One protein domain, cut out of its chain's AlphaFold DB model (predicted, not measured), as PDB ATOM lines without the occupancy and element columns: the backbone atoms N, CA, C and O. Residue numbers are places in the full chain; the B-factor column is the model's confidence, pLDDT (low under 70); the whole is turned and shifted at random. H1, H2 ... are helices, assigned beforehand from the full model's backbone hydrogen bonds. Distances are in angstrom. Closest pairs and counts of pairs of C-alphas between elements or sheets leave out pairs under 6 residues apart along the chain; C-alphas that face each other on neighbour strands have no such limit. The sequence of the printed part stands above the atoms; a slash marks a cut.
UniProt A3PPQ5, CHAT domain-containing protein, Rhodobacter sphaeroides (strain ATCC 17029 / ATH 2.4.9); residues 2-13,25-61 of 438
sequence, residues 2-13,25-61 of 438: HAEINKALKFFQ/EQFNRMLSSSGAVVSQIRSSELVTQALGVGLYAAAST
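AT A GLANCE: This is residues 2 to 13 and 25 to 61 of the 438 residues of the protein "CHAT domain-containing protein" of Rhodobacter sphaeroides (strain ATCC 17029 / ATH 2.4.9) (UniProt A3PPQ5). One long helix, H3, makes the length of this rod, with two shorter helices, H1 and H2, gathered round its first turns as a small head. The rest of H3 sticks out from that head: residues 43 to 61, of which 43 to 59 belong to H3, stand free. The printed part has 49 residues with three named helices, in the order H1, H2, H3, and no named strand; the class is all helix. The whole is only just loose, close to extended, with a radius of gyration of the C-alphas of 14.4 A and spans of 43 by 17 by 16 A.

IN THESE COORDINATES: H1, residues 2 to 13, begins at C-alpha 2 at (-25.978, 11.814, -53.592) and measures 16.4 A from first to last C-alpha. H2, residues 25 to 30, measures 8.8 A, with C-alpha 25 at (-28.022, 29.767, -56.818). H3, residues 33 to 59, measures 39.1 A and ends at C-alpha 59 at (-46.368, 22.232, -18.815).

HOW THE PARTS SIT: H1 touches H3 with residues 4 to 9 alone, and H3 touches H1 with residues 34 to 39 alone; the closest C-alphas, of Ala 8 and Gly 35, are 5.6 A apart. These two helices run the same way at a shallow tilt of 34.8 degrees, only just short of steep. H1 and H2 are close but not clearly touching, the closest C-alphas, of Ala 8 and Met 30, being 6.8 A apart, and their lines are about perpendicular at 76 degrees. H2 and H3 only just touch, with 3 pairs of C-alphas within 8 A, and touch only at the corner by their tight link; the closest C-alphas are those of Met 30 and Ala 36, 5.4 A apart. In H1, H2 and H3 every O i to N i+4 pair is within hydrogen-bond range.

THE WHOLE: The two C-alphas farthest apart are those of Ala 3 and Thr 61, 44.6 A. Residues 14 to 24 are not printed, and C-alphas 13 and 25 are 17.3 A apart across this cut. Mean pLDDT of the printed part is 87.8, and no printed residue is under 70.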
ATOM      1  N   HIS A   2     -26.818  11.715 -54.808       77.38
ATOM      2  CA  HIS A   2     -25.978  11.814 -53.592       77.38
ATOM      3  C   HIS A   2     -25.189  13.129 -53.439       77.38
ATOM      4  O   HIS A   2     -25.165  13.713 -52.357       77.38
ATOM      5  N   ALA A   3     -24.567  13.627 -54.512       80.00
ATOM      6  CA  ALA A   3     -23.815  14.883 -54.464       80.00
ATOM      7  C   ALA A   3     -24.703  16.100 -54.137       80.00
ATOM      8  O   ALA A   3     -24.278  16.983 -53.395       80.00
ATOM      9  N   GLU A   4     -25.938  16.123 -54.641       78.06
ATOM     10  CA  GLU A   4     -26.892  17.213 -54.402       78.06
ATOM     11  C   GLU A   4     -27.466  17.161 -52.982       78.06
ATOM     12  O   GLU A   4     -27.503  18.187 -52.305       78.06
ATOM     13  N   ILE A   5     -27.782  15.963 -52.472       83.19
ATOM     14  CA  ILE A   5     -28.158  15.760 -51.061       83.19
ATOM     15  C   ILE A   5     -27.047  16.276 -50.134       83.19
ATOM     16  O   ILE A   5     -27.306  17.066 -49.229       83.19
ATOM     17  N   ASN A   6     -25.791  15.906 -50.397       84.00
ATOM     18  CA  ASN A   6     -24.650  16.349 -49.591       84.00
ATOM     19  C   ASN A   6     -24.454  17.871 -49.619       84.00
ATOM     20  O   ASN A   6     -24.084  18.466 -48.605       84.00
ATOM     21  N   LYS A   7     -24.687  18.523 -50.764       81.56
ATOM     22  CA  LYS A   7     -24.624  19.987 -50.870       81.56
ATOM     23  C   LYS A   7     -25.743  20.657 -50.066       81.56
ATOM     24  O   LYS A   7     -25.455  21.612 -49.347       81.56
ATOM     25  N   ALA A   8     -26.972  20.140 -50.135       83.38
ATOM     26  CA  ALA A   8     -28.104  20.640 -49.352       83.38
ATOM     27  C   ALA A   8     -27.883  20.461 -47.838       83.38
ATOM     28  O   ALA A   8     -28.080  21.398 -47.068       83.38
ATOM     29  N   LEU A   9     -27.367  19.307 -47.400       85.12
ATOM     30  CA  LEU A   9     -26.999  19.077 -45.997       85.12
ATOM     31  C   LEU A   9     -25.923  20.062 -45.518       85.12
ATOM     32  O   LEU A   9     -26.075  20.691 -44.470       85.12
ATOM     33  N   LYS A  10     -24.863  20.261 -46.313       85.75
ATOM     34  CA  LYS A  10     -23.800  21.232 -46.005       85.75
ATOM     35  C   LYS A  10     -24.322  22.662 -45.900       85.75
ATOM     36  O   LYS A  10     -23.753  23.445 -45.144       85.75
ATOM     37  N   PHE A  11     -25.359  23.019 -46.657       85.25
ATOM     38  CA  PHE A  11     -25.998  24.326 -46.537       85.25
ATOM     39  C   PHE A  11     -26.608  24.505 -45.137       85.25
ATOM     40  O   PHE A  11     -26.218  25.432 -44.426       85.25
ATOM     41  N   PHE A  12     -27.466  23.580 -44.694       84.31
ATOM     42  CA  PHE A  12     -28.096  23.660 -43.370       84.31
ATOM     43  C   PHE A  12     -27.081  23.575 -42.222       84.31
ATOM     44  O   PHE A  12     -27.205  24.297 -41.237       84.31
ATOM     45  N   GLN A  13     -26.025  22.769 -42.367       84.94
ATOM     46  CA  GLN A  13     -24.935  22.695 -41.385       84.94
ATOM     47  C   GLN A  13     -24.162  24.016 -41.242       84.94
ATOM     48  O   GLN A  13     -23.615  24.301 -40.180       84.94
ATOM     49  N   GLU A  25     -28.565  31.096 -56.535       82.56
ATOM     50  CA  GLU A  25     -28.022  29.767 -56.818       82.56
ATOM     51  C   GLU A  25     -28.357  28.748 -55.711       82.56
ATOM     52  O   GLU A  25     -28.732  27.610 -55.992       82.56
ATOM     53  N   GLN A  26     -28.231  29.133 -54.438       79.94
ATOM     54  CA  GLN A  26     -28.581  28.268 -53.306       79.94
ATOM     55  C   GLN A  26     -30.085  28.003 -53.236       79.94
ATOM     56  O   GLN A  26     -30.487  26.880 -52.934       79.94
ATOM     57  N   PHE A  27     -30.899  29.010 -53.543       82.19
ATOM     58  CA  PHE A  27     -32.349  28.891 -53.603       82.19
ATOM     59  C   PHE A  27     -32.781  27.909 -54.700       82.19
ATOM     60  O   PHE A  27     -33.464  26.927 -54.412       82.19
ATOM     61  N   ASN A  28     -32.280  28.084 -55.925       81.88
ATOM     62  CA  ASN A  28     -32.558  27.182 -57.046       81.88
ATOM     63  C   ASN A  28     -32.114  25.738 -56.749       81.88
ATOM     64  O   ASN A  28     -32.794  24.781 -57.116       81.88
ATOM     65  N   ARG A  29     -31.013  25.557 -56.007       77.56
ATOM     66  CA  ARG A  29     -30.580  24.232 -55.531       77.56
ATOM     67  C   ARG A  29     -31.540  23.621 -54.511       77.56
ATOM     68  O   ARG A  29     -31.782  22.416 -54.574       77.56
ATOM     69  N   MET A  30     -32.100  24.408 -53.591       78.19
ATOM     70  CA  MET A  30     -33.123  23.920 -52.654       78.19
ATOM     71  C   MET A  30     -34.428  23.545 -53.353       78.19
ATOM     72  O   MET A  30     -35.111  22.643 -52.884       78.19
ATOM     73  N   LEU A  31     -34.738  24.175 -54.489       80.62
ATOM     74  CA  LEU A  31     -35.885  23.825 -55.330       80.62
ATOM     75  C   LEU A  31     -35.663  22.577 -56.200       80.62
ATOM     76  O   LEU A  31     -36.618  22.055 -56.771       80.62
ATOM     77  N   SER A  32     -34.432  22.062 -56.297       84.75
ATOM     78  CA  SER A  32     -34.196  20.760 -56.932       84.75
ATOM     79  C   SER A  32     -34.941  19.650 -56.184       84.75
ATOM     80  O   SER A  32     -35.134  19.737 -54.974       84.75
ATOM     81  N   SER A  33     -35.297  18.555 -56.861       84.38
ATOM     82  CA  SER A  33     -36.021  17.438 -56.228       84.38
ATOM     83  C   SER A  33     -35.318  16.887 -54.980       84.38
ATOM     84  O   SER A  33     -35.955  16.641 -53.961       84.38
ATOM     85  N   SER A  34     -33.988  16.748 -55.016       85.38
ATOM     86  CA  SER A  34     -33.195  16.293 -53.864       85.38
ATOM     87  C   SER A  34     -33.079  17.362 -52.769       85.38
ATOM     88  O   SER A  34     -33.153  17.038 -51.584       85.38
ATOM     89  N   GLY A  35     -32.909  18.633 -53.147       85.69
ATOM     90  CA  GLY A  35     -32.852  19.752 -52.204       85.69
ATOM     91  C   GLY A  35     -34.176  19.971 -51.471       85.69
ATOM     92  O   GLY A  35     -34.168  20.227 -50.265       85.69
ATOM     93  N   ALA A  36     -35.297  19.782 -52.167       86.62
ATOM     94  CA  ALA A  36     -36.639  19.891 -51.620       86.62
ATOM     95  C   ALA A  36     -36.883  18.815 -50.553       86.62
ATOM     96  O   ALA A  36     -37.348  19.141 -49.466       86.62
ATOM     97  N   VAL A  37     -36.467  17.565 -50.806       90.44
ATOM     98  CA  VAL A  37     -36.558  16.470 -49.822       90.44
ATOM     99  C   VAL A  37     -35.755  16.783 -48.557       90.44
ATOM    100  O   VAL A  37     -36.289  16.694 -47.454       90.44
ATOM    101  N   VAL A  38     -34.490  17.206 -48.686       89.75
ATOM    102  CA  VAL A  38     -33.657  17.564 -47.518       89.75
ATOM    103  C   VAL A  38     -34.262  18.745 -46.751       89.75
ATOM    104  O   VAL A  38     -34.303  18.730 -45.522       89.75
ATOM    105  N   SER A  39     -34.774  19.748 -47.466       87.81
ATOM    106  CA  SER A  39     -35.429  20.915 -46.866       87.81
ATOM    107  C   SER A  39     -36.714  20.532 -46.131       87.81
ATOM    108  O   SER A  39     -36.960  21.030 -45.035       87.81
ATOM    109  N   GLN A  40     -37.507  19.613 -46.687       90.56
ATOM    110  CA  GLN A  40     -38.731  19.108 -46.069       90.56
ATOM    111  C   GLN A  40     -38.433  18.310 -44.799       90.56
ATOM    112  O   GLN A  40     -39.085  18.542 -43.778       90.56
ATOM    113  N   ILE A  41     -37.431  17.423 -44.829       91.06
ATOM    114  CA  ILE A  41     -36.978  16.686 -43.640       91.06
ATOM    115  C   ILE A  41     -36.540  17.683 -42.567       91.06
ATOM    116  O   ILE A  41     -37.050  17.646 -41.449       91.06
ATOM    117  N   ARG A  42     -35.674  18.640 -42.920       88.81
ATOM    118  CA  ARG A  42     -35.161  19.602 -41.943       88.81
ATOM    119  C   ARG A  42     -36.252  20.509 -41.374       88.81
ATOM    120  O   ARG A  42     -36.240  20.812 -40.183       88.81
ATOM    121  N   SER A  43     -37.205  20.928 -42.203       89.81
ATOM    122  CA  SER A  43     -38.386  21.673 -41.761       89.81
ATOM    123  C   SER A  43     -39.214  20.852 -40.768       89.81
ATOM    124  O   SER A  43     -39.529  21.334 -39.682       89.81
ATOM    125  N   SER A  44     -39.480  19.581 -41.086       92.88
ATOM    126  CA  SER A  44     -40.255  18.669 -40.235       92.88
ATOM    127  C   SER A  44     -39.576  18.424 -38.883       92.88
ATOM    128  O   SER A  44     -40.239  18.461 -37.847       92.88
ATOM    129  N   GLU A  45     -38.251  18.248 -38.865       91.38
ATOM    130  CA  GLU A  45     -37.459  18.148 -37.632       91.38
ATOM    131  C   GLU A  45     -37.588  19.408 -36.767       91.38
ATOM    132  O   GLU A  45     -37.850  19.314 -35.569       91.38
ATOM    133  N   LEU A  46     -37.444  20.597 -37.367       90.06
ATOM    134  CA  LEU A  46     -37.532  21.871 -36.649       90.06
ATOM    135  C   LEU A  46     -38.937  22.141 -36.105       90.06
ATOM    136  O   LEU A  46     -39.063  22.660 -34.996       90.06
ATOM    137  N   VAL A  47     -39.983  21.800 -36.865       93.81
ATOM    138  CA  VAL A  47     -41.379  21.899 -36.412       93.81
ATOM    139  C   VAL A  47     -41.618  20.940 -35.249       93.81
ATOM    140  O   VAL A  47     -42.128  21.361 -34.216       93.81
ATOM    141  N   THR A  48     -41.183  19.685 -35.371       93.94
ATOM    142  CA  THR A  48     -41.328  18.676 -34.309       93.94
ATOM    143  C   THR A  48     -40.616  19.111 -33.030       93.94
ATOM    144  O   THR A  48     -41.203  19.068 -31.950       93.94
ATOM    145  N   GLN A  49     -39.382  19.611 -33.146       94.00
ATOM    146  CA  GLN A  49     -38.639  20.158 -32.014       94.00
ATOM    147  C   GLN A  49     -39.371  21.351 -31.386       94.00
ATOM    148  O   GLN A  49     -39.509  21.404 -30.168       94.00
ATOM    149  N   ALA A  50     -39.858  22.300 -32.192       94.75
ATOM    150  CA  ALA A  50     -40.574  23.471 -31.689       94.75
ATOM    151  C   ALA A  50     -41.869  23.091 -30.954       94.75
ATOM    152  O   ALA A  50     -42.155  23.661 -29.905       94.75
ATOM    153  N   LEU A  51     -42.611  22.103 -31.463       95.00
ATOM    154  CA  LEU A  51     -43.800  21.566 -30.800       95.00
ATOM    155  C   LEU A  51     -43.443  20.877 -29.479       95.00
ATOM    156  O   LEU A  51     -44.072  21.166 -28.466       95.00
ATOM    157  N   GLY A  52     -42.406  20.032 -29.452       95.88
ATOM    158  CA  GLY A  52     -41.935  19.390 -28.220       95.88
ATOM    159  C   GLY A  52     -41.497  20.401 -27.156       95.88
ATOM    160  O   GLY A  52     -41.898  20.303 -26.000       95.88
ATOM    161  N   VAL A  53     -40.732  21.423 -27.555       96.94
ATOM    162  CA  VAL A  53     -40.326  22.529 -26.671       96.94
ATOM    163  C   VAL A  53     -41.550  23.301 -26.175       96.94
ATOM    164  O   VAL A  53     -41.622  23.625 -24.995       96.94
ATOM    165  N   GLY A  54     -42.519  23.577 -27.053       96.31
ATOM    166  CA  GLY A  54     -43.763  24.259 -26.699       96.31
ATOM    167  C   GLY A  54     -44.603  23.476 -25.690       96.31
ATOM    168  O   GLY A  54     -45.093  24.064 -24.731       96.31
ATOM    169  N   LEU A  55     -44.711  22.153 -25.852       95.06
ATOM    170  CA  LEU A  55     -45.382  21.269 -24.894       95.06
ATOM    171  C   LEU A  55     -44.692  21.295 -23.528       95.06
ATOM    172  O   LEU A  55     -45.362  21.449 -22.507       95.06
ATOM    173  N   TYR A  56     -43.361  21.186 -23.511       95.25
ATOM    174  CA  TYR A  56     -42.582  21.265 -22.278       95.25
ATOM    175  C   TYR A  56     -42.800  22.604 -21.571       95.25
ATOM    176  O   TYR A  56     -43.142  22.635 -20.393       95.25
ATOM    177  N   ALA A  57     -42.656  23.703 -22.315       95.06
ATOM    178  CA  ALA A  57     -42.788  25.063 -21.812       95.06
ATOM    179  C   ALA A  57     -44.196  25.371 -21.294       95.06
ATOM    180  O   ALA A  57     -44.334  26.040 -20.273       95.06
ATOM    181  N   ALA A  58     -45.236  24.865 -21.962       94.38
ATOM    182  CA  ALA A  58     -46.610  24.985 -21.490       94.38
ATOM    183  C   ALA A  58     -46.809  24.241 -20.161       94.38
ATOM    184  O   ALA A  58     -47.405  24.789 -19.237       94.38
ATOM    185  N   ALA A  59     -46.265  23.026 -20.037       92.69
ATOM    186  CA  ALA A  59     -46.368  22.232 -18.815       92.69
ATOM    187  C   ALA A  59     -45.563  22.814 -17.642       92.69
ATOM    188  O   ALA A  59     -45.982  22.689 -16.496       92.69
ATOM    189  N   SER A  60     -44.420  23.447 -17.913       90.88
ATOM    190  CA  SER A  60     -43.573  24.080 -16.896       90.88
ATOM    191  C   SER A  60     -43.841  25.577 -16.720       90.88
ATOM    192  O   SER A  60     -43.114  26.246 -15.985       90.88
ATOM    193  N   THR A  61     -44.844  26.130 -17.412       92.38
ATOM    194  CA  THR A  61     -45.158  27.572 -17.440       92.38
ATOM    195  C   THR A  61     -43.924  28.451 -17.686       92.38
ATOM    196  O   THR A  61     -43.749  29.498 -17.069       92.38
TER     197      THR A  61